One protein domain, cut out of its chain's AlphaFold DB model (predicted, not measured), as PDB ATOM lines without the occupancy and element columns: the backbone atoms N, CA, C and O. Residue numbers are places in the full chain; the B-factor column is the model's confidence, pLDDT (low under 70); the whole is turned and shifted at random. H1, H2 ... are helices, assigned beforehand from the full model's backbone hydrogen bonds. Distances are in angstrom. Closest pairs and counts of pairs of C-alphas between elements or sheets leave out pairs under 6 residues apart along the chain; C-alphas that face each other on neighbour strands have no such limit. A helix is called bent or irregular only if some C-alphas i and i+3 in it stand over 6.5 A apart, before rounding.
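What this domain is: This is residues 2 to 180 of the 183 residues of an uncharacterized protein of Companilactobacillus paralimentarius (UniProt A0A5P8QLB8). Crossed helices gather round the short helix H7, with H4, H8 and the long H9 packed on it and H3 packed on the first part of H9. On one side the hairpin of H1 and H2 joins this core where H2 packs on H4; on another a loosely paired hairpin, H5 and H6, reaches away, and residues 90 to 96 in its link stick out. The printed part has 179 residues with nine named helices, H1 to H9 in chain order, and no named strand; its class is all helix. It is compact, with a radius of gyration of the C-alphas of 17.0 A, and spans 51 by 45 by 39 A along its main axes.

Where its parts are: Find C-alpha 3 at (114.677, 141.197, 110.822); from there H1, residues 3 to 17, runs 21.1 A. Next come H2, residues 29 to 45, 24.2 A long, then H3, residues 48 to 56, H4, residues 67 to 77, and H5, residues 80 to 88. H6, residues 97 to 110, covers 20.2 A. Look for H7, residues 116 to 121, beginning at C-alpha 116, (129.816, 131.376, 128.819). H8, residues 132 to 143, is irregular: C-alphas 133 and 136 are 8.1 A apart. H9, residues 158 to 180, runs 32.9 A to C-alpha 180 at (123.364, 138.252, 152.188).

How they stand to each other: Start at H1, which touches H2 with residues 11 to 15 alone; the closest C-alphas, of Ile 11 and Ser 38, are 6.8 A apart. This helical hairpin has a shallow tilt of 34 degrees, only just short of steep, opposite ways. H2 touches H4 about perpendicular, at 80 degrees, closest at C-alphas 33 and 67, 5.3 A. H3 touches H9, the hub, closest at C-alphas 52 and 164, 5.9 A. H9 also touches H4, closest at C-alphas 69 and 173, 5.7 A, and H7, closest at C-alphas 120 and 166, 5.3 A. H9 and H8 only just touch, with 3 pairs of C-alphas within 8 A, closest at C-alphas 159 and 141, 7.1 A. H7 touches H4, closest at C-alphas 119 and 77, 4.5 A, and H8, closest at C-alphas 117 and 132, 5.3 A. The hairpin H5 and H6 only just touches, with 3 such pairs, closest at C-alphas 81 and 104, 7.3 A. H6 and H9 are apart. In H1 to H7 every O i to N i+4 pair is within hydrogen-bond range; in H9 18 of 19 are, and in H8 2 of 8, beside 5 of 9 O i to N i+3 pairs.

The domain as a whole: The C-alphas farthest apart, of Leu 2 and Asp 95, are 53.2 A apart. The printed part has no cut. The links H1 to H2 and H8 to H9 are long. Expect low confidence, under 70, at residues 2 to 28, 88 to 105, 107 to 112, 125 to 129, 150 to 156 and 180.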
ATOM      1  N   LEU A   2     115.470 139.552 106.315       40.22
ATOM      2  CA  LEU A   2     114.502 139.379 107.408       40.22
ATOM      3  C   LEU A   2     115.097 139.938 108.705       40.22
ATOM      4  O   LEU A   2     116.281 139.730 108.946       40.22
ATOM      5  N   MET A   3     114.283 140.600 109.531       32.06
ATOM      6  CA  MET A   3     114.677 141.197 110.822       32.06
ATOM      7  C   MET A   3     115.507 140.227 111.693       32.06
ATOM      8  O   MET A   3     116.523 140.613 112.255       32.06
ATOM      9  N   LYS A   4     115.169 138.929 111.641       35.72
ATOM     10  CA  LYS A   4     115.905 137.829 112.291       35.72
ATOM     11  C   LYS A   4     117.376 137.688 111.870       35.72
ATOM     12  O   LYS A   4     118.207 137.324 112.690       35.72
ATOM     13  N   ASN A   5     117.718 137.970 110.611       38.16
ATOM     14  CA  ASN A   5     119.109 137.913 110.140       38.16
ATOM     15  C   ASN A   5     119.904 139.156 110.563       38.16
ATOM     16  O   ASN A   5     121.120 139.087 110.668       38.16
ATOM     17  N   PHE A   6     119.233 140.288 110.789       36.56
ATOM     18  CA  PHE A   6     119.879 141.515 111.250       36.56
ATOM     19  C   PHE A   6     120.248 141.418 112.736       36.56
ATOM     20  O   PHE A   6     121.371 141.730 113.112       36.56
ATOM     21  N   GLU A   7     119.337 140.897 113.559       42.50
ATOM     22  CA  GLU A   7     119.575 140.661 114.990       42.50
ATOM     23  C   GLU A   7     120.666 139.610 115.228       42.50
ATOM     24  O   GLU A   7     121.546 139.827 116.059       42.50
ATOM     25  N   LYS A   8     120.679 138.521 114.442       46.16
ATOM     26  CA  LYS A   8     121.740 137.505 114.513       46.16
ATOM     27  C   LYS A   8     123.123 138.101 114.237       46.16
ATOM     28  O   LYS A   8     124.044 137.838 114.999       46.16
ATOM     29  N   ASN A   9     123.247 138.951 113.215       54.53
ATOM     30  CA  ASN A   9     124.515 139.603 112.888       54.53
ATOM     31  C   ASN A   9     124.988 140.543 114.008       54.53
ATOM     32  O   ASN A   9     126.176 140.588 114.289       54.53
ATOM     33  N   ILE A  10     124.077 141.251 114.686       54.09
ATOM     34  CA  ILE A  10     124.425 142.114 115.828       54.09
ATOM     35  C   ILE A  10     124.898 141.282 117.025       54.09
ATOM     36  O   ILE A  10     125.840 141.673 117.711       54.09
ATOM     37  N   ILE A  11     124.252 140.146 117.294       43.06
ATOM     38  CA  ILE A  11     124.661 139.231 118.366       43.06
ATOM     39  C   ILE A  11     126.034 138.632 118.042       43.06
ATOM     40  O   ILE A  11     126.921 138.668 118.888       43.06
ATOM     41  N   GLU A  12     126.239 138.158 116.812       50.88
ATOM     42  CA  GLU A  12     127.530 137.649 116.334       50.88
ATOM     43  C   GLU A  12     128.623 138.724 116.392       50.88
ATOM     44  O   GLU A  12     129.722 138.437 116.854       50.88
ATOM     45  N   GLU A  13     128.331 139.971 116.010       56.03
ATOM     46  CA  GLU A  13     129.266 141.098 116.113       56.03
ATOM     47  C   GLU A  13     129.608 141.435 117.565       56.03
ATOM     48  O   GLU A  13     130.782 141.630 117.878       56.03
ATOM     49  N   LYS A  14     128.623 141.466 118.472       46.75
ATOM     50  CA  LYS A  14     128.870 141.668 119.906       46.75
ATOM     51  C   LYS A  14     129.753 140.542 120.444       46.75
ATOM     52  O   LYS A  14     130.802 140.822 121.010       46.75
ATOM     53  N   ILE A  15     129.396 139.283 120.201       45.53
ATOM     54  CA  ILE A  15     130.147 138.116 120.685       45.53
ATOM     55  C   ILE A  15     131.559 138.078 120.093       45.53
ATOM     56  O   ILE A  15     132.514 137.898 120.838       45.53
ATOM     57  N   ALA A  16     131.727 138.346 118.796       50.44
ATOM     58  CA  ALA A  16     133.039 138.437 118.158       50.44
ATOM     59  C   ALA A  16     133.865 139.621 118.692       50.44
ATOM     60  O   ALA A  16     135.075 139.493 118.869       50.44
ATOM     61  N   SER A  17     133.226 140.756 119.005       47.59
ATOM     62  CA  SER A  17     133.890 141.909 119.634       47.59
ATOM     63  C   SER A  17     134.315 141.647 121.084       47.59
ATOM     64  O   SER A  17     135.267 142.266 121.560       47.59
ATOM     65  N   PHE A  18     133.649 140.707 121.766       44.25
ATOM     66  CA  PHE A  18     133.935 140.287 123.144       44.25
ATOM     67  C   PHE A  18     134.617 138.926 123.248       44.25
ATOM     68  O   PHE A  18     134.841 138.458 124.365       44.25
ATOM     69  N   GLY A  19     134.984 138.311 122.121       41.97
ATOM     70  CA  GLY A  19     135.757 137.080 122.077       41.97
ATOM     71  C   GLY A  19     137.080 137.280 122.812       41.97
ATOM     72  O   GLY A  19     138.067 137.724 122.236       41.97
ATOM     73  N   GLY A  20     137.092 136.985 124.113       47.00
ATOM     74  CA  GLY A  20     138.248 137.169 124.972       47.00
ATOM     75  C   GLY A  20     138.044 138.237 126.023       47.00
ATOM     76  O   GLY A  20     138.472 139.374 125.854       47.00
ATOM     77  N   LEU A  21     137.604 137.818 127.212       52.09
ATOM     78  CA  LEU A  21     137.950 138.486 128.469       52.09
ATOM     79  C   LEU A  21     139.453 138.343 128.794       52.09
ATOM     80  O   LEU A  21     139.842 138.023 129.917       52.09
ATOM     81  N   SER A  22     140.323 138.609 127.816       47.19
ATOM     82  CA  SER A  22     141.767 138.786 128.010       47.19
ATOM     83  C   SER A  22     142.071 139.879 129.044       47.19
ATOM     84  O   SER A  22     143.155 139.894 129.615       47.19
ATOM     85  N   SER A  23     141.078 140.725 129.343       46.22
ATOM     86  CA  SER A  23     141.131 141.860 130.256       46.22
ATOM     87  C   SER A  23     140.250 141.737 131.516       46.22
ATOM     88  O   SER A  23     139.941 142.769 132.105       46.22
ATOM     89  N   ILE A  24     139.829 140.541 131.977       48.03
ATOM     90  CA  ILE A  24     139.186 140.424 133.318       48.03
ATOM     91  C   ILE A  24     140.086 141.033 134.413       48.03
ATOM     92  O   ILE A  24     139.589 141.614 135.373       48.03
ATOM     93  N   GLY A  25     141.410 140.963 134.231       43.53
ATOM     94  CA  GLY A  25     142.397 141.593 135.112       43.53
ATOM     95  C   GLY A  25     142.553 143.111 134.955       43.53
ATOM     96  O   GLY A  25     143.157 143.727 135.827       43.53
ATOM     97  N   ASP A  26     141.999 143.726 133.902       49.78
ATOM     98  CA  ASP A  26     142.133 145.173 133.660       49.78
ATOM     99  C   ASP A  26     141.029 145.990 134.359       49.78
ATOM    100  O   ASP A  26     141.039 147.220 134.303       49.78
ATOM    101  N   GLY A  27     140.059 145.328 135.009       49.41
ATOM    102  CA  GLY A  27     139.062 145.975 135.873       49.41
ATOM    103  C   GLY A  27     137.998 146.821 135.159       49.41
ATOM    104  O   GLY A  27     137.354 147.647 135.804       49.41
ATOM    105  N   ASN A  28     137.796 146.654 133.846       64.50
ATOM    106  CA  ASN A  28     136.766 147.399 133.116       64.50
ATOM    107  C   ASN A  28     135.391 146.709 133.217       64.50
ATOM    108  O   ASN A  28     135.078 145.809 132.431       64.50
ATOM    109  N   ASN A  29     134.576 147.169 134.168       70.50
ATOM    110  CA  ASN A  29     133.228 146.656 134.428       70.50
ATOM    111  C   ASN A  29     132.293 146.740 133.211       70.50
ATOM    112  O   ASN A  29     131.481 145.837 133.027       70.50
ATOM    113  N   ASP A  30     132.445 147.736 132.333       79.19
ATOM    114  CA  ASP A  30     131.557 147.913 131.175       79.19
ATOM    115  C   ASP A  30     131.658 146.743 130.187       79.19
ATOM    116  O   ASP A  30     130.671 146.355 129.564       79.19
ATOM    117  N   LYS A  31     132.846 146.136 130.060       75.94
ATOM    118  CA  LYS A  31     133.039 144.956 129.204       75.94
ATOM    119  C   LYS A  31     132.327 143.726 129.767       75.94
ATOM    120  O   LYS A  31     131.770 142.942 129.005       75.94
ATOM    121  N   ILE A  32     132.345 143.560 131.092       81.38
ATOM    122  CA  ILE A  32     131.630 142.472 131.772       81.38
ATOM    123  C   ILE A  32     130.121 142.674 131.646       81.38
ATOM    124  O   ILE A  32     129.410 141.723 131.341       81.38
ATOM    125  N   GLU A  33     129.648 143.910 131.807       86.00
ATOM    126  CA  GLU A  33     128.246 144.289 131.613       86.00
ATOM    127  C   GLU A  33     127.764 143.936 130.197       86.00
ATOM    128  O   GLU A  33     126.755 143.255 130.014       86.00
ATOM    129  N   GLN A  34     128.520 144.342 129.174       85.56
ATOM    130  CA  GLN A  34     128.189 144.077 127.773       85.56
ATOM    131  C   GLN A  34     128.186 142.582 127.455       85.56
ATOM    132  O   GLN A  34     127.298 142.101 126.747       85.56
ATOM    133  N   TYR A  35     129.144 141.838 128.002       85.44
ATOM    134  CA  TYR A  35     129.214 140.398 127.801       85.44
ATOM    135  C   TYR A  35     128.068 139.665 128.507       85.44
ATOM    136  O   TYR A  35     127.420 138.813 127.899       85.44
ATOM    137  N   PHE A  36     127.727 140.072 129.732       91.12
ATOM    138  CA  PHE A  36     126.536 139.598 130.431       91.12
ATOM    139  C   PHE A  36     125.261 139.847 129.612       91.12
ATOM    140  O   PHE A  36     124.460 138.933 129.427       91.12
ATOM    141  N   HIS A  37     125.093 141.043 129.043       90.94
ATOM    142  CA  HIS A  37     123.951 141.330 128.175       90.94
ATOM    143  C   HIS A  37     123.936 140.465 126.915       90.94
ATOM    144  O   HIS A  37     122.877 139.979 126.541       90.94
ATOM    145  N   SER A  38     125.089 140.208 126.289       88.88
ATOM    146  CA  SER A  38     125.150 139.309 125.127       88.88
ATOM    147  C   SER A  38     124.739 137.872 125.467       88.88
ATOM    148  O   SER A  38     124.064 137.220 124.672       88.88
ATOM    149  N   PHE A  39     125.085 137.400 126.668       92.25
ATOM    150  CA  PHE A  39     124.653 136.106 127.184       92.25
ATOM    151  C   PHE A  39     123.136 136.069 127.407       92.25
ATOM    152  O   PHE A  39     122.478 135.135 126.948       92.25
ATOM    153  N   MET A  40     122.568 137.093 128.052       93.62
ATOM    154  CA  MET A  40     121.120 137.189 128.273       93.62
ATOM    155  C   MET A  40     120.346 137.282 126.949       93.62
ATOM    156  O   MET A  40     119.406 136.517 126.749       93.62
ATOM    157  N   ASP A  41     120.800 138.123 126.010       91.62
ATOM    158  CA  ASP A  41     120.240 138.234 124.655       91.62
ATOM    159  C   ASP A  41     120.235 136.861 123.954       91.62
ATOM    160  O   ASP A  41     119.254 136.476 123.313       91.62
ATOM    161  N   TRP A  42     121.323 136.092 124.084       91.31
ATOM    162  CA  TRP A  42     121.431 134.760 123.488       91.31
ATOM    163  C   TRP A  42     120.494 133.736 124.145       91.31
ATOM    164  O   TRP A  42     119.866 132.947 123.427       91.31
ATOM    165  N   LEU A  43     120.373 133.737 125.480       92.88
ATOM    166  CA  LEU A  43     119.440 132.860 126.199       92.88
ATOM    167  C   LEU A  43     117.996 133.106 125.755       92.88
ATOM    168  O   LEU A  43     117.272 132.144 125.477       92.88
ATOM    169  N   ASP A  44     117.609 134.377 125.663       91.38
ATOM    170  CA  ASP A  44     116.266 134.797 125.268       91.38
ATOM    171  C   ASP A  44     115.995 134.441 123.805       91.38
ATOM    172  O   ASP A  44     114.991 133.797 123.493       91.38
ATOM    173  N   PHE A  45     116.924 134.759 122.898       90.06
ATOM    174  CA  PHE A  45     116.776 134.467 121.470       90.06
ATOM    175  C   PHE A  45     116.572 132.970 121.191       90.06
ATOM    176  O   PHE A  45     115.795 132.591 120.310       90.06
ATOM    177  N   ASN A  46     117.250 132.110 121.954       88.31
ATOM    178  CA  ASN A  46     117.179 130.658 121.794       88.31
ATOM    179  C   ASN A  46     116.160 129.985 122.732       88.31
ATOM    180  O   ASN A  46     116.047 128.760 122.715       88.31
ATOM    181  N   ASN A  47     115.389 130.756 123.512       91.94
ATOM    182  CA  ASN A  47     114.419 130.269 124.503       91.94
ATOM    183  C   ASN A  47     115.012 129.202 125.443       91.94
ATOM    184  O   ASN A  47     114.366 128.203 125.773       91.94
ATOM    185  N   VAL A  48     116.272 129.380 125.850       92.25
ATOM    186  CA  VAL A  48     117.029 128.352 126.581       92.25
ATOM    187  C   VAL A  48     116.368 128.043 127.920       92.25
ATOM    188  O   VAL A  48     116.181 126.875 128.254       92.25
ATOM    189  N   LEU A  49     115.951 129.073 128.662       92.69
ATOM    190  CA  LEU A  49     115.272 128.889 129.946       92.69
ATOM    191  C   LEU A  49     113.955 128.127 129.794       92.69
ATOM    192  O   LEU A  49     113.685 127.250 130.606       92.69
ATOM    193  N   ASP A  50     113.180 128.368 128.737       92.75
ATOM    194  CA  ASP A  50     111.935 127.633 128.489       92.75
ATOM    195  C   ASP A  50     112.185 126.161 128.165       92.75
ATOM    196  O   ASP A  50     111.442 125.286 128.611       92.75
ATOM    197  N   VAL A  51     113.221 125.858 127.378       91.81
ATOM    198  CA  VAL A  51     113.623 124.472 127.095       91.81
ATOM    199  C   VAL A  51     114.014 123.765 128.393       91.81
ATOM    200  O   VAL A  51     113.524 122.673 128.678       91.81
ATOM    201  N   ILE A  52     114.841 124.410 129.214       91.44
ATOM    202  CA  ILE A  52     115.345 123.837 130.463       91.44
ATOM    203  C   ILE A  52     114.254 123.721 131.531       91.44
ATOM    204  O   ILE A  52     114.176 122.694 132.202       91.44
ATOM    205  N   ASN A  53     113.369 124.705 131.656       91.00
ATOM    206  CA  ASN A  53     112.239 124.676 132.585       91.00
ATOM    207  C   ASN A  53     111.260 123.551 132.247       91.00
ATOM    208  O   ASN A  53     110.858 122.794 133.133       91.00
ATOM    209  N   ARG A  54     110.935 123.376 130.960       90.12
ATOM    210  CA  ARG A  54     110.087 122.266 130.495       90.12
ATOM    211  C   ARG A  54     110.749 120.905 130.680       90.12
ATOM    212  O   ARG A  54     110.068 119.943 131.023       90.12
ATOM    213  N   TYR A  55     112.063 120.819 130.493       90.12
ATOM    214  CA  TYR A  55     112.833 119.604 130.759       90.12
ATOM    215  C   TYR A  55     112.866 119.235 132.250       90.12
ATOM    216  O   TYR A  55     112.623 118.084 132.617       90.12
ATOM    217  N   ALA A  56     113.179 120.200 133.115       87.00
ATOM    218  CA  ALA A  56     113.352 119.980 134.547       87.00
ATOM    219  C   ALA A  56     112.019 119.946 135.317       87.00
ATOM    220  O   ALA A  56     111.984 119.493 136.460       87.00
ATOM    221  N   GLY A  57     110.923 120.412 134.710       85.31
ATOM    222  CA  GLY A  57     109.617 120.507 135.363       85.31
ATOM    223  C   GLY A  57     109.578 121.562 136.472       85.31
ATOM    224  O   GLY A  57     108.858 121.394 137.454       85.31
ATOM    225  N   ILE A  58     110.367 122.631 136.338       84.38
ATOM    226  CA  ILE A  58     110.446 123.739 137.300       84.38
ATOM    227  C   ILE A  58     110.283 125.089 136.592       84.38
ATOM    228  O   ILE A  58     110.275 125.156 135.367       84.38
ATOM    229  N   ASN A  59     110.191 126.173 137.365       86.12
ATOM    230  CA  ASN A  59     110.175 127.539 136.844       86.12
ATOM    231  C   ASN A  59     111.381 128.335 137.369       86.12
ATOM    232  O   ASN A  59     111.265 129.100 138.327       86.12
ATOM    233  N   MET A  60     112.550 128.110 136.772       88.56
ATOM    234  CA  MET A  60     113.748 128.909 137.014       88.56
ATOM    235  C   MET A  60     113.697 130.189 136.178       88.56
ATOM    236  O   MET A  60     113.370 130.159 134.991       88.56
ATOM    237  N   ASN A  61     114.064 131.312 136.791       88.44
ATOM    238  CA  ASN A  61     114.278 132.583 136.107       88.44
ATOM    239  C   ASN A  61     115.619 133.174 136.542       88.44
ATOM    240  O   ASN A  61     116.103 132.866 137.626       88.44
ATOM    241  N   LEU A  62     116.202 134.019 135.694       92.00
ATOM    242  CA  LEU A  62     117.485 134.680 135.954       92.00
ATOM    243  C   LEU A  62     117.317 136.187 136.199       92.00
ATOM    244  O   LEU A  62     118.268 136.945 136.067       92.00
ATOM    245  N   GLN A  63     116.114 136.647 136.561       89.00
ATOM    246  CA  GLN A  63     115.792 138.083 136.629       89.00
ATOM    247  C   GLN A  63     116.618 138.861 137.668       89.00
ATOM    248  O   GLN A  63     116.724 140.081 137.586       89.00
ATOM    249  N   TYR A  64     117.165 138.164 138.668       87.75
ATOM    250  CA  TYR A  64     117.989 138.754 139.725       87.75
ATOM    251  C   TYR A  64     119.491 138.589 139.483       87.75
ATOM    252  O   TYR A  64     120.283 139.110 140.272       87.75
ATOM    253  N   VAL A  65     119.879 137.871 138.426       92.25
ATOM    254  CA  VAL A  65     121.277 137.697 138.034       92.25
ATOM    255  C   VAL A  65     121.803 139.022 137.500       92.25
ATOM    256  O   VAL A  65     121.166 139.679 136.680       92.25
ATOM    257  N   THR A  66     122.974 139.412 137.985       91.38
ATOM    258  CA  THR A  66     123.695 140.613 137.555       91.38
ATOM    259  C   THR A  66     124.980 140.244 136.823       91.38
ATOM    260  O   THR A  66     125.446 139.103 136.894       91.38
ATOM    261  N   SER A  67     125.612 141.231 136.183       89.38
ATOM    262  CA  SER A  67     126.940 141.093 135.572       89.38
ATOM    263  C   SER A  67     128.008 140.617 136.573       89.38
ATOM    264  O   SER A  67     128.935 139.904 136.193       89.38
ATOM    265  N   HIS A  68     127.840 140.923 137.865       86.25
ATOM    266  CA  HIS A  68     128.700 140.430 138.941       86.25
ATOM    267  C   HIS A  68     128.530 138.927 139.205       86.25
ATOM    268  O   HIS A  68     129.521 138.202 139.261       86.25
ATOM    269  N   ASP A  69     127.287 138.449 139.326       87.94
ATOM    270  CA  ASP A  69     127.003 137.020 139.537       87.94
ATOM    271  C   ASP A  69     127.471 136.198 138.329       87.94
ATOM    272  O   ASP A  69     128.096 135.148 138.472       87.94
ATOM    273  N   PHE A  70     127.228 136.731 137.129       91.19
ATOM    274  CA  PHE A  70     127.706 136.172 135.872       91.19
ATOM    275  C   PHE A  70     129.234 136.087 135.813       91.19
ATOM    276  O   PHE A  70     129.768 135.056 135.413       91.19
ATOM    277  N   LEU A  71     129.949 137.128 136.252       87.56
ATOM    278  CA  LEU A  71     131.408 137.100 136.324       87.56
ATOM    279  C   LEU A  71     131.902 136.008 137.275       87.56
ATOM    280  O   LEU A  71     132.777 135.238 136.894       87.56
ATOM    281  N   ILE A  72     131.348 135.917 138.486       82.44
ATOM    282  CA  ILE A  72     131.728 134.869 139.445       82.44
ATOM    283  C   ILE A  72     131.503 133.485 138.827       82.44
ATOM    284  O   ILE A  72     132.399 132.643 138.837       82.44
ATOM    285  N   TRP A  73     130.341 133.271 138.216       90.88
ATOM    286  CA  TRP A  73     130.008 132.021 137.540       90.88
ATOM    287  C   TRP A  73     130.977 131.686 136.391       90.88
ATOM    288  O   TRP A  73     131.447 130.550 136.295       90.88
ATOM    289  N   LEU A  74     131.355 132.670 135.569       88.12
ATOM    290  CA  LEU A  74     132.372 132.508 134.526       88.12
ATOM    291  C   LEU A  74     133.749 132.152 135.089       88.12
ATOM    292  O   LEU A  74     134.443 131.333 134.496       88.12
ATOM    293  N   LEU A  75     134.152 132.751 136.211       83.88
ATOM    294  CA  LEU A  75     135.432 132.440 136.851       83.88
ATOM    295  C   LEU A  75     135.474 131.000 137.372       83.88
ATOM    296  O   LEU A  75     136.536 130.391 137.360       83.88
ATOM    297  N   HIS A  76     134.334 130.457 137.810       83.00
ATOM    298  CA  HIS A  76     134.248 129.084 138.307       83.00
ATOM    299  C   HIS A  76     134.153 128.034 137.201       83.00
ATOM    300  O   HIS A  76     134.727 126.960 137.345       83.00
ATOM    301  N   TYR A  77     133.409 128.315 136.130       86.06
ATOM    302  CA  TYR A  77     133.032 127.281 135.159       86.06
ATOM    303  C   TYR A  77     133.410 127.605 133.719       86.06
ATOM    304  O   TYR A  77     133.413 126.712 132.877       86.06
ATOM    305  N   GLY A  78     133.697 128.868 133.419       85.06
ATOM    306  CA  GLY A  78     133.908 129.369 132.066       85.06
ATOM    307  C   GLY A  78     135.363 129.426 131.623       85.06
ATOM    308  O   GLY A  78     135.591 129.816 130.479       85.06
ATOM    309  N   ASP A  79     136.336 129.079 132.478       81.56
ATOM    310  CA  ASP A  79     137.747 129.044 132.075       81.56
ATOM    311  C   ASP A  79     137.953 127.926 131.047       81.56
ATOM    312  O   ASP A  79     137.787 126.734 131.321       81.56
ATOM    313  N   ILE A  80     138.279 128.345 129.827       75.69
ATOM    314  CA  ILE A  80     138.485 127.475 128.672       75.69
ATOM    315  C   ILE A  80     139.623 126.492 128.935       75.69
ATOM    316  O   ILE A  80     139.542 125.317 128.578       75.69
ATOM    317  N   TYR A  81     140.680 126.975 129.566       74.50
ATOM    318  CA  TYR A  81     141.926 126.256 129.735       74.50
ATOM    319  C   TYR A  81     141.819 125.193 130.811       74.50
ATOM    320  O   TYR A  81     142.208 124.050 130.572       74.50
ATOM    321  N   ASP A  82     141.235 125.554 131.951       73.31
ATOM    322  CA  ASP A  82     141.003 124.608 133.038       73.31
ATOM    323  C   ASP A  82     140.042 123.504 132.578       73.31
ATOM    324  O   ASP A  82     140.327 122.323 132.770       73.31
ATOM    325  N   ASN A  83     138.984 123.851 131.832       72.44
ATOM    326  CA  ASN A  83     138.075 122.857 131.250       72.44
ATOM    327  C   ASN A  83     138.776 121.895 130.277       72.44
ATOM    328  O   ASN A  83     138.468 120.702 130.254       72.44
ATOM    329  N   VAL A  84     139.701 122.387 129.449       71.88
ATOM    330  CA  VAL A  84     140.480 121.540 128.531       71.88
ATOM    331  C   VAL A  84     141.386 120.594 129.318       71.88
ATOM    332  O   VAL A  84     141.432 119.401 129.013       71.88
ATOM    333  N   LEU A  85     142.068 121.094 130.351       71.50
ATOM    334  CA  LEU A  85     142.913 120.271 131.214       71.50
ATOM    335  C   LEU A  85     142.100 119.169 131.907       71.50
ATOM    336  O   LEU A  85     142.456 117.997 131.803       71.50
ATOM    337  N   GLU A  86     140.964 119.515 132.512       72.31
ATOM    338  CA  GLU A  86     140.085 118.557 133.191       72.31
ATOM    339  C   GLU A  86     139.524 117.481 132.247       72.31
ATOM    340  O   GLU A  86     139.515 116.296 132.587       72.31
ATOM    341  N   LYS A  87     139.045 117.867 131.055       70.44
ATOM    342  CA  LYS A  87     138.330 116.944 130.153       70.44
ATOM    343  C   LYS A  87     139.250 116.054 129.326       70.44
ATOM    344  O   LYS A  87     138.896 114.904 129.048       70.44
ATOM    345  N   TYR A  88     140.400 116.566 128.901       66.94
ATOM    346  CA  TYR A  88     141.322 115.811 128.052       66.94
ATOM    347  C   TYR A  88     142.437 115.129 128.844       66.94
ATOM    348  O   TYR A  88     142.956 114.114 128.377       66.94
ATOM    349  N   PHE A  89     142.750 115.609 130.053       65.06
ATOM    350  CA  PHE A  89     143.880 115.126 130.852       65.06
ATOM    351  C   PHE A  89     143.506 114.872 132.326       65.06
ATOM    352  O   PHE A  89     144.185 115.354 133.228       65.06
ATOM    353  N   PRO A  90     142.458 114.068 132.608       62.84
ATOM    354  CA  PRO A  90     141.980 113.843 133.976       62.84
ATOM    355  C   PRO A  90     142.971 113.065 134.861       62.84
ATOM    356  O   PRO A  90     142.831 113.066 136.080       62.84
ATOM    357  N   ASN A  91     143.949 112.379 134.258       59.66
ATOM    358  CA  ASN A  91     144.973 111.609 134.953       59.66
ATOM    359  C   ASN A  91     146.348 112.068 134.456       59.66
ATOM    360  O   ASN A  91     146.675 111.879 133.286       59.66
ATOM    361  N   ASP A  92     147.127 112.649 135.363       54.47
ATOM    362  CA  ASP A  92     148.406 113.353 135.170       54.47
ATOM    363  C   ASP A  92     149.587 112.432 134.767       54.47
ATOM    364  O   ASP A  92     150.728 112.584 135.201       54.47
ATOM    365  N   THR A  93     149.314 111.394 133.974       56.09
ATOM    366  CA  THR A  93     150.267 110.342 133.611       56.09
ATOM    367  C   THR A  93     150.140 109.998 132.129       56.09
ATOM    368  O   THR A  93     149.512 109.000 131.775       56.09
ATOM    369  N   ALA A  94     150.723 110.801 131.242       51.81
ATOM    370  CA  ALA A  94     151.001 110.351 129.881       51.81
ATOM    371  C   ALA A  94     152.191 111.105 129.279       51.81
ATOM    372  O   ALA A  94     152.295 112.325 129.388       51.81
ATOM    373  N   ASP A  95     153.054 110.344 128.613       52.66
ATOM    374  CA  ASP A  95     154.327 110.714 127.989       52.66
ATOM    375  C   ASP A  95     154.238 111.761 126.844       52.66
ATOM    376  O   ASP A  95     155.244 112.052 126.199       52.66
ATOM    377  N   ASP A  96     153.077 112.392 126.630       59.47
ATOM    378  CA  ASP A  96     152.779 113.288 125.497       59.47
ATOM    379  C   ASP A  96     152.618 114.771 125.896       59.47
ATOM    380  O   ASP A  96     151.977 115.561 125.203       59.47
ATOM    381  N   TYR A  97     153.242 115.196 126.999       61.53
ATOM    382  CA  TYR A  97     153.189 116.575 127.521       61.53
ATOM    383  C   TYR A  97     153.457 117.671 126.465       61.53
ATOM    384  O   TYR A  97     152.892 118.764 126.525       61.53
ATOM    385  N   ILE A  98     154.291 117.384 125.461       64.62
ATOM    386  CA  ILE A  98     154.613 118.322 124.374       64.62
ATOM    387  C   ILE A  98     153.407 118.580 123.464       64.62
ATOM    388  O   ILE A  98     153.169 119.730 123.086       64.62
ATOM    389  N   ASP A  99     152.647 117.547 123.110       66.62
ATOM    390  CA  ASP A  99     151.479 117.700 122.242       66.62
ATOM    391  C   ASP A  99     150.308 118.330 123.005       66.62
ATOM    392  O   ASP A  99     149.596 119.164 122.449       66.62
ATOM    393  N   ILE A 100     150.216 118.076 124.315       66.00
ATOM    394  CA  ILE A 100     149.301 118.777 125.230       66.00
ATOM    395  C   ILE A 100     149.592 120.280 125.248       66.00
ATOM    396  O   ILE A 100     148.684 121.091 125.071       66.00
ATOM    397  N   ILE A 101     150.859 120.678 125.412       67.00
ATOM    398  CA  ILE A 101     151.251 122.094 125.385       67.00
ATOM    399  C   ILE A 101     150.933 122.731 124.033       67.00
ATOM    400  O   ILE A 101     150.500 123.882 123.992       67.00
ATOM    401  N   ARG A 102     151.178 122.024 122.926       68.31
ATOM    402  CA  ARG A 102     150.909 122.543 121.577       68.31
ATOM    403  C   ARG A 102     149.424 122.767 121.352       68.31
ATOM    404  O   ARG A 102     149.060 123.843 120.886       68.31
ATOM    405  N   GLU A 103     148.592 121.802 121.729       69.69
ATOM    406  CA  GLU A 103     147.138 121.924 121.648       69.69
ATOM    407  C   GLU A 103     146.641 123.067 122.540       69.69
ATOM    408  O   GLU A 103     145.903 123.943 122.097       69.69
ATOM    409  N   PHE A 104     147.147 123.159 123.769       68.06
ATOM    410  CA  PHE A 104     146.820 124.245 124.688       68.06
ATOM    411  C   PHE A 104     147.241 125.624 124.154       68.06
ATOM    412  O   PHE A 104     146.484 126.591 124.235       68.06
ATOM    413  N   ALA A 105     148.436 125.737 123.569       67.88
ATOM    414  CA  ALA A 105     148.922 126.967 122.948       67.88
ATOM    415  C   ALA A 105     148.102 127.349 121.706       67.88
ATOM    416  O   ALA A 105     147.833 128.531 121.488       67.88
ATOM    417  N   HIS A 106     147.678 126.359 120.919       72.12
ATOM    418  CA  HIS A 106     146.785 126.561 119.787       72.12
ATOM    419  C   HIS A 106     145.420 127.082 120.250       72.12
ATOM    420  O   HIS A 106     144.969 128.121 119.767       72.12
ATOM    421  N   LEU A 107     144.820 126.454 121.264       65.81
ATOM    422  CA  LEU A 107     143.545 126.880 121.841       65.81
ATOM    423  C   LEU A 107     143.625 128.299 122.416       65.81
ATOM    424  O   LEU A 107     142.746 129.115 122.141       65.81
ATOM    425  N   ARG A 108     144.724 128.645 123.106       65.75
ATOM    426  CA  ARG A 108     145.007 130.018 123.571       65.75
ATOM    427  C   ARG A 108     145.048 131.056 122.454       65.75
ATOM    428  O   ARG A 108     144.810 132.230 122.717       65.75
ATOM    429  N   SER A 109     145.402 130.653 121.235       65.75
ATOM    430  CA  SER A 109     145.478 131.573 120.097       65.75
ATOM    431  C   SER A 109     144.127 131.821 119.420       65.75
ATOM    432  O   SER A 109     143.989 132.813 118.710       65.75
ATOM    433  N   ILE A 110     143.138 130.947 119.644       67.75
ATOM    434  CA  ILE A 110     141.856 130.952 118.918       67.75
ATOM    435  C   ILE A 110     140.681 131.299 119.836       67.75
ATOM    436  O   ILE A 110     139.687 131.858 119.369       67.75
ATOM    437  N   HIS A 111     140.781 130.989 121.130       65.31
ATOM    438  CA  HIS A 111     139.664 131.109 122.056       65.31
ATOM    439  C   HIS A 111     139.887 132.156 123.165       65.31
ATOM    440  O   HIS A 111     141.018 132.380 123.611       65.31
ATOM    441  N   PRO A 112     138.796 132.782 123.653       69.00
ATOM    442  CA  PRO A 112     138.801 133.600 124.866       69.00
ATOM    443  C   PRO A 112     139.421 132.883 126.074       69.00
ATOM    444  O   PRO A 112     139.391 131.666 126.144       69.00
ATOM    445  N   LYS A 113     139.889 133.596 127.111       76.19
ATOM    446  CA  LYS A 113     140.167 132.915 128.396       76.19
ATOM    447  C   LYS A 113     138.886 132.383 129.051       76.19
ATOM    448  O   LYS A 113     138.890 131.288 129.599       76.19
ATOM    449  N   TYR A 114     137.811 133.162 128.978       82.00
ATOM    450  CA  TYR A 114     136.526 132.819 129.573       82.00
ATOM    451  C   TYR A 114     135.434 132.808 128.514       82.00
ATOM    452  O   TYR A 114     135.421 133.680 127.645       82.00
ATOM    453  N   SER A 115     134.541 131.830 128.612       85.94
ATOM    454  CA  SER A 115     133.456 131.580 127.669       85.94
ATOM    455  C   SER A 115     132.208 131.140 128.430       85.94
ATOM    456  O   SER A 115     132.252 130.163 129.185       85.94
ATOM    457  N   PHE A 116     131.079 131.824 128.229       88.50
ATOM    458  CA  PHE A 116     129.816 131.376 128.819       88.50
ATOM    459  C   PHE A 116     129.367 130.056 128.192       88.50
ATOM    460  O   PHE A 116     128.726 129.257 128.868       88.50
ATOM    461  N   THR A 117     129.737 129.773 126.940       87.81
ATOM    462  CA  THR A 117     129.475 128.472 126.310       87.81
ATOM    463  C   THR A 117     130.202 127.351 127.038       87.81
ATOM    464  O   THR A 117     129.629 126.283 127.261       87.81
ATOM    465  N   VAL A 118     131.435 127.607 127.480       86.31
ATOM    466  CA  VAL A 118     132.180 126.659 128.316       86.31
ATOM    467  C   VAL A 118     131.476 126.486 129.653       86.31
ATOM    468  O   VAL A 118     131.211 125.355 130.044       86.31
ATOM    469  N   ALA A 119     131.059 127.575 130.298       89.31
ATOM    470  CA  ALA A 119     130.328 127.498 131.560       89.31
ATOM    471  C   ALA A 119     128.992 126.730 131.435       89.31
ATOM    472  O   ALA A 119     128.674 125.895 132.280       89.31
ATOM    473  N   LEU A 120     128.241 126.923 130.343       89.44
ATOM    474  CA  LEU A 120     127.006 126.184 130.040       89.44
ATOM    475  C   LEU A 120     127.248 124.687 129.814       89.44
ATOM    476  O   LEU A 120     126.399 123.855 130.135       89.44
ATOM    477  N   THR A 121     128.395 124.339 129.235       85.62
ATOM    478  CA  THR A 121     128.730 122.969 128.820       85.62
ATOM    479  C   THR A 121     129.722 122.276 129.747       85.62
ATOM    480  O   THR A 121     130.108 121.129 129.500       85.62
ATOM    481  N   HIS A 122     130.099 122.924 130.848       84.50
ATOM    482  CA  HIS A 122     131.070 122.420 131.812       84.50
ATOM    483  C   HIS A 122     130.677 121.022 132.311       84.50
ATOM    484  O   HIS A 122     131.466 120.083 132.250       84.50
ATOM    485  N   HIS A 123     129.398 120.829 132.645       82.56
ATOM    486  CA  HIS A 123     128.860 119.547 133.104       82.56
ATOM    487  C   HIS A 123     128.609 118.506 131.995       82.56
ATOM    488  O   HIS A 123     128.030 117.454 132.280       82.56
ATOM    489  N   LEU A 124     128.961 118.767 130.731       79.81
ATOM    490  CA  LEU A 124     128.865 117.761 129.667       79.81
ATOM    491  C   LEU A 124     130.055 116.790 129.735       79.81
ATOM    492  O   LEU A 124     131.200 117.245 129.735       79.81
ATOM    493  N   PRO A 125     129.811 115.469 129.723       66.44
ATOM    494  CA  PRO A 125     130.860 114.456 129.820       66.44
ATOM    495  C   PRO A 125     131.582 114.183 128.492       66.44
ATOM    496  O   PRO A 125     132.519 113.387 128.473       66.44
ATOM    497  N   GLU A 126     131.154 114.780 127.373       62.78
ATOM    498  CA  GLU A 126     131.841 114.592 126.094       62.78
ATOM    499  C   GLU A 126     133.215 115.271 126.084       62.78
ATOM    500  O   GLU A 126     133.395 116.389 126.568       62.78
ATOM    501  N   LYS A 127     134.172 114.607 125.428       57.06
ATOM    502  CA  LYS A 127     135.501 115.139 125.092       57.06
ATOM    503  C   LYS A 127     135.445 116.185 123.972       57.06
ATOM    504  O   LYS A 127     136.396 116.308 123.208       57.06
ATOM    505  N   SER A 128     134.323 116.866 123.784       59.16
ATOM    506  CA  SER A 128     134.189 117.953 122.823       59.16
ATOM    507  C   SER A 128     134.101 119.253 123.601       59.16
ATOM    508  O   SER A 128     133.123 119.519 124.301       59.16
ATOM    509  N   PHE A 129     135.153 120.048 123.491       63.78
ATOM    510  CA  PHE A 129     135.172 121.410 123.979       63.78
ATOM    511  C   PHE A 129     134.300 122.301 123.076       63.78
ATOM    512  O   PHE A 129     134.441 122.259 121.854       63.78
ATOM    513  N   LEU A 130     133.387 123.076 123.671       74.38
ATOM    514  CA  LEU A 130     132.597 124.096 122.977       74.38
ATOM    515  C   LEU A 130     132.912 125.457 123.591       74.38
ATOM    516  O   LEU A 130     132.883 125.608 124.809       74.38
ATOM    517  N   SER A 131     133.178 126.453 122.752       75.75
ATOM    518  CA  SER A 131     133.392 127.843 123.156       75.75
ATOM    519  C   SER A 131     132.348 128.770 122.543       75.75
ATOM    520  O   SER A 131     131.513 128.331 121.763       75.75
ATOM    521  N   ASP A 132     132.420 130.068 122.834       78.62
ATOM    522  CA  ASP A 132     131.541 131.049 122.186       78.62
ATOM    523  C   ASP A 132     131.704 131.098 120.653       78.62
ATOM    524  O   ASP A 132     130.787 131.521 119.955       78.62
ATOM    525  N   ASN A 133     132.814 130.586 120.106       74.56
ATOM    526  CA  ASN A 133     132.983 130.391 118.659       74.56
ATOM    527  C   ASN A 133     132.137 129.224 118.105       74.56
ATOM    528  O   ASN A 133     132.100 129.019 116.895       74.56
ATOM    529  N   ASP A 134     131.506 128.435 118.975       78.75
ATOM    530  CA  ASP A 134     130.780 127.203 118.666       78.75
ATOM    531  C   ASP A 134     129.290 127.283 119.052       78.75
ATOM    532  O   ASP A 134     128.618 126.256 119.176       78.75
ATOM    533  N   LEU A 135     128.747 128.486 119.263       79.88
ATOM    534  CA  LEU A 135     127.355 128.701 119.691       79.88
ATOM    535  C   LEU A 135     126.327 128.078 118.744       79.88
ATOM    536  O   LEU A 135     125.289 127.568 119.165       79.88
ATOM    537  N   ASP A 136     126.614 128.075 117.454       81.12
ATOM    538  CA  ASP A 136     125.816 127.434 116.418       81.12
ATOM    539  C   ASP A 136     125.743 125.906 116.587       81.12
ATOM    540  O   ASP A 136     124.735 125.303 116.213       81.12
ATOM    541  N   LYS A 137     126.727 125.280 117.248       81.94
ATOM    542  CA  LYS A 137     126.687 123.855 117.621       81.94
ATOM    543  C   LYS A 137     125.805 123.585 118.845       81.94
ATOM    544  O   LYS A 137     125.332 122.461 118.999       81.94
ATOM    545  N   LEU A 138     125.525 124.587 119.684       81.19
ATOM    546  CA  LEU A 138     124.609 124.445 120.826       81.19
ATOM    547  C   LEU A 138     123.135 124.408 120.410       81.19
ATOM    548  O   LEU A 138     122.330 123.749 121.064       81.19
ATOM    549  N   ILE A 139     122.767 125.063 119.309       84.31
ATOM    550  CA  ILE A 139     121.383 125.099 118.808       84.31
ATOM    551  C   ILE A 139     120.799 123.688 118.574       84.31
ATOM    552  O   ILE A 139     119.723 123.398 119.107       84.31
ATOM    553  N   PRO A 140     121.457 122.775 117.827       84.94
ATOM    554  CA  PRO A 140     120.938 121.419 117.655       84.94
ATOM    555  C   PRO A 140     120.908 120.620 118.967       84.94
ATOM    556  O   PRO A 140     120.024 119.780 119.134       84.94
ATOM    557  N   ILE A 141     121.810 120.902 119.917       84.50
ATOM    558  CA  ILE A 141     121.793 120.279 121.249       84.50
ATOM    559  C   ILE A 141     120.530 120.696 122.005       84.50
ATOM    560  O   ILE A 141     119.813 119.830 122.502       84.50
ATOM    561  N   LEU A 142     120.203 121.992 122.033       86.56
ATOM    562  CA  LEU A 142     118.989 122.507 122.675       86.56
ATOM    563  C   LEU A 142     117.722 121.865 122.097       86.56
ATOM    564  O   LEU A 142     116.840 121.456 122.848       86.56
ATOM    565  N   ALA A 143     117.657 121.706 120.773       86.38
ATOM    566  CA  ALA A 143     116.527 121.069 120.096       86.38
ATOM    567  C   ALA A 143     116.365 119.571 120.432       86.38
ATOM    568  O   ALA A 143     115.283 119.017 120.242       86.38
ATOM    569  N   SER A 144     117.421 118.913 120.922       86.69
ATOM    570  CA  SER A 144     117.401 117.496 121.312       86.69
ATOM    571  C   SER A 144     116.913 117.249 122.746       86.69
ATOM    572  O   SER A 144     116.690 116.100 123.134       86.69
ATOM    573  N   ILE A 145     116.749 118.306 123.550       87.62
ATOM    574  CA  ILE A 145     116.329 118.193 124.948       87.62
ATOM    575  C   ILE A 145     114.822 117.878 125.003       87.62
ATOM    576  O   ILE A 145     114.025 118.598 124.398       87.62
ATOM    577  N   PRO A 146     114.403 116.817 125.719       85.00
ATOM    578  CA  PRO A 146     113.006 116.415 125.775       85.00
ATOM    579  C   PRO A 146     112.159 117.393 126.600       85.00
ATOM    580  O   PRO A 146     112.600 117.930 127.616       85.00
ATOM    581  N   ASP A 147     110.908 117.571 126.175       85.62
ATOM    582  CA  ASP A 147     109.889 118.316 126.914       85.62
ATOM    583  C   ASP A 147     109.180 117.384 127.912       85.62
ATOM    584  O   ASP A 147     108.425 116.486 127.519       85.62
ATOM    585  N   ASN A 148     109.418 117.611 129.206       82.56
ATOM    586  CA  ASN A 148     108.869 116.810 130.299       82.56
ATOM    587  C   ASN A 148     107.650 117.466 130.970       82.56
ATOM    588  O   ASN A 148     107.132 116.923 131.945       82.56
ATOM    589  N   THR A 149     107.113 118.569 130.432       73.75
ATOM    590  CA  THR A 149     105.981 119.315 131.032       73.75
ATOM    591  C   THR A 149     104.768 118.419 131.307       73.75
ATOM    592  O   THR A 149     104.030 118.634 132.265       73.75
ATOM    593  N   ASN A 150     104.581 117.377 130.487       65.44
ATOM    594  CA  ASN A 150     103.459 116.439 130.575       65.44
ATOM    595  C   ASN A 150     103.884 114.972 130.801       65.44
ATOM    596  O   ASN A 150     103.042 114.076 130.711       65.44
ATOM    597  N   LYS A 151     105.171 114.694 131.053       63.09
ATOM    598  CA  LYS A 151     105.703 113.330 131.212       63.09
ATOM    599  C   LYS A 151     106.632 113.266 132.418       63.09
ATOM    600  O   LYS A 151     107.621 113.980 132.487       63.09
ATOM    601  N   ARG A 152     106.325 112.378 133.364       55.62
ATOM    602  CA  ARG A 152     107.052 112.265 134.639       55.62
ATOM    603  C   ARG A 152     108.443 111.618 134.539       55.62
ATOM    604  O   ARG A 152     109.118 111.576 135.559       55.62
ATOM    605  N   GLU A 153     108.853 111.072 133.390       54.31
ATOM    606  CA  GLU A 153     109.795 109.936 133.417       54.31
ATOM    607  C   GLU A 153     111.035 109.997 132.509       54.31
ATOM    608  O   GLU A 153     111.909 109.157 132.689       54.31
ATOM    609  N   ASP A 154     111.223 110.995 131.637       55.00
ATOM    610  CA  ASP A 154     112.441 111.075 130.800       55.00
ATOM    611  C   ASP A 154     113.407 112.195 131.236       55.00
ATOM    612  O   ASP A 154     113.836 113.049 130.457       55.00
ATOM    613  N   MET A 155     113.842 112.156 132.502       62.25
ATOM    614  CA  MET A 155     115.004 112.933 132.984       62.25
ATOM    615  C   MET A 155     116.356 112.296 132.596       62.25
ATOM    616  O   MET A 155     117.370 112.486 133.270       62.25
ATOM    617  N   ASN A 156     116.387 111.516 131.514       69.25
ATOM    618  CA  ASN A 156     117.589 110.823 131.040       69.25
ATOM    619  C   ASN A 156     118.387 111.642 130.014       69.25
ATOM    620  O   ASN A 156     119.404 111.169 129.508       69.25
ATOM    621  N   SER A 157     117.957 112.872 129.700       80.94
ATOM    622  CA  SER A 157     118.741 113.752 128.835       80.94
ATOM    623  C   SER A 157     119.935 114.306 129.597       80.94
ATOM    624  O   SER A 157     119.822 115.209 130.424       80.94
ATOM    625  N   LEU A 158     121.105 113.768 129.275       82.50
ATOM    626  CA  LEU A 158     122.381 114.263 129.765       82.50
ATOM    627  C   LEU A 158     122.555 115.758 129.458       82.50
ATOM    628  O   LEU A 158     122.878 116.526 130.356       82.50
ATOM    629  N   TYR A 159     122.248 116.177 128.227       84.75
ATOM    630  CA  TYR A 159     122.317 117.578 127.809       84.75
ATOM    631  C   TYR A 159     121.362 118.474 128.604       84.75
ATOM    632  O   TYR A 159     121.782 119.509 129.123       84.75
ATOM    633  N   GLY A 160     120.103 118.048 128.764       87.00
ATOM    634  CA  GLY A 160     119.120 118.772 129.571       87.00
ATOM    635  C   GLY A 160     119.564 118.917 131.026       87.00
ATOM    636  O   GLY A 160     119.488 120.005 131.594       87.00
ATOM    637  N   ARG A 161     120.096 117.843 131.623       87.19
ATOM    638  CA  ARG A 161     120.605 117.854 133.001       87.19
ATOM    639  C   ARG A 161     121.812 118.778 133.161       87.19
ATOM    640  O   ARG A 161     121.854 119.525 134.132       87.19
ATOM    641  N   SER A 162     122.778 118.730 132.251       87.06
ATOM    642  CA  SER A 162     123.998 119.535 132.350       87.06
ATOM    643  C   SER A 162     123.714 121.029 132.201       87.06
ATOM    644  O   SER A 162     124.192 121.814 133.017       87.06
ATOM    645  N   LEU A 163     122.869 121.414 131.238       90.12
ATOM    646  CA  LEU A 163     122.448 122.809 131.069       90.12
ATOM    647  C   LEU A 163     121.586 123.299 132.235       90.12
ATOM    648  O   LEU A 163     121.755 124.431 132.685       90.12
ATOM    649  N   PHE A 164     120.708 122.442 132.767       91.62
ATOM    650  CA  PHE A 164     119.978 122.747 133.994       91.62
ATOM    651  C   PHE A 164     120.935 123.052 135.151       91.62
ATOM    652  O   PHE A 164     120.800 124.096 135.778       91.62
ATOM    653  N   MET A 165     121.925 122.190 135.403       90.56
ATOM    654  CA  MET A 165     122.897 122.393 136.484       90.56
ATOM    655  C   MET A 165     123.698 123.688 136.314       90.56
ATOM    656  O   MET A 165     123.880 124.417 137.286       90.56
ATOM    657  N   ALA A 166     124.125 124.002 135.087       92.19
ATOM    658  CA  ALA A 166     124.900 125.205 134.797       92.19
ATOM    659  C   ALA A 166     124.096 126.497 135.032       92.19
ATOM    660  O   ALA A 166     124.590 127.442 135.641       92.19
ATOM    661  N   LEU A 167     122.837 126.545 134.588       94.12
ATOM    662  CA  LEU A 167     121.975 127.714 134.795       94.12
ATOM    663  C   LEU A 167     121.471 127.813 136.240       94.12
ATOM    664  O   LEU A 167     121.332 128.911 136.777       94.12
ATOM    665  N   TYR A 168     121.239 126.672 136.890       91.81
ATOM    666  CA  TYR A 168     120.871 126.626 138.300       91.81
ATOM    667  C   TYR A 168     122.009 127.132 139.193       91.81
ATOM    668  O   TYR A 168     121.748 127.866 140.145       91.81
ATOM    669  N   SER A 169     123.271 126.809 138.876       91.44
ATOM    670  CA  SER A 169     124.421 127.345 139.614       91.44
ATOM    671  C   SER A 169     124.546 128.862 139.454       91.44
ATOM    672  O   SER A 169     124.702 129.553 140.457       91.44
ATOM    673  N   LEU A 170     124.369 129.398 138.238       94.38
ATOM    674  CA  LEU A 170     124.316 130.846 138.002       94.38
ATOM    675  C   LEU A 170     123.220 131.522 138.839       94.38
ATOM    676  O   LEU A 170     123.464 132.536 139.493       94.38
ATOM    677  N   ASN A 171     122.017 130.947 138.852       91.38
ATOM    678  CA  ASN A 171     120.909 131.483 139.634       91.38
ATOM    679  C   ASN A 171     121.198 131.467 141.148       91.38
ATOM    680  O   ASN A 171     120.833 132.404 141.858       91.38
ATOM    681  N   ASN A 172     121.886 130.438 141.653       85.56
ATOM    682  CA  ASN A 172     122.240 130.355 143.072       85.56
ATOM    683  C   ASN A 172     123.212 131.455 143.507       85.56
ATOM    684  O   ASN A 172     123.019 131.997 144.591       85.56
ATOM    685  N   PHE A 173     124.180 131.851 142.669       82.81
ATOM    686  CA  PHE A 173     125.049 132.992 142.989       82.81
ATOM    687  C   PHE A 173     124.236 134.271 143.246       82.81
ATOM    688  O   PHE A 173     124.466 134.974 144.232       82.81
ATOM    689  N   ALA A 174     123.213 134.529 142.424       84.06
ATOM    690  CA  ALA A 174     122.321 135.666 142.625       84.06
ATOM    691  C   ALA A 174     121.485 135.542 143.913       84.06
ATOM    692  O   ALA A 174     121.337 136.521 144.648       84.06
ATOM    693  N   ILE A 175     120.959 134.348 144.218       81.25
ATOM    694  CA  ILE A 175     120.202 134.086 145.455       81.25
ATOM    695  C   ILE A 175     121.078 134.318 146.691       81.25
ATOM    696  O   ILE A 175     120.647 134.983 147.635       81.25
ATOM    697  N   GLU A 176     122.310 133.809 146.687       74.69
ATOM    698  CA  GLU A 176     123.264 133.982 147.783       74.69
ATOM    699  C   GLU A 176     123.566 135.464 148.018       74.69
ATOM    700  O   GLU A 176     123.406 135.950 149.140       74.69
ATOM    701  N   ARG A 177     123.875 136.227 146.963       83.50
ATOM    702  CA  ARG A 177     124.114 137.674 147.068       83.50
ATOM    703  C   ARG A 177     122.902 138.436 147.612       83.50
ATOM    704  O   ARG A 177     123.053 139.299 148.481       83.50
ATOM    705  N   VAL A 178     121.701 138.148 147.103       73.56
ATOM    706  CA  VAL A 178     120.465 138.809 147.553       73.56
ATOM    707  C   VAL A 178     120.184 138.481 149.018       73.56
ATOM    708  O   VAL A 178     119.914 139.392 149.797       73.56
ATOM    709  N   SER A 179     120.309 137.213 149.417       70.25
ATOM    710  CA  SER A 179     120.079 136.793 150.805       70.25
ATOM    711  C   SER A 179     121.076 137.417 151.787       70.25
ATOM    712  O   SER A 179     120.667 137.849 152.862       70.25
ATOM    713  N   ALA A 180     122.345 137.566 151.396       62.31
ATOM    714  CA  ALA A 180     123.364 138.252 152.188       62.31
ATOM    715  C   ALA A 180     123.091 139.757 152.355       62.31
ATOM    716  O   ALA A 180     123.515 140.349 153.339       62.31
TER     717      ALA A 180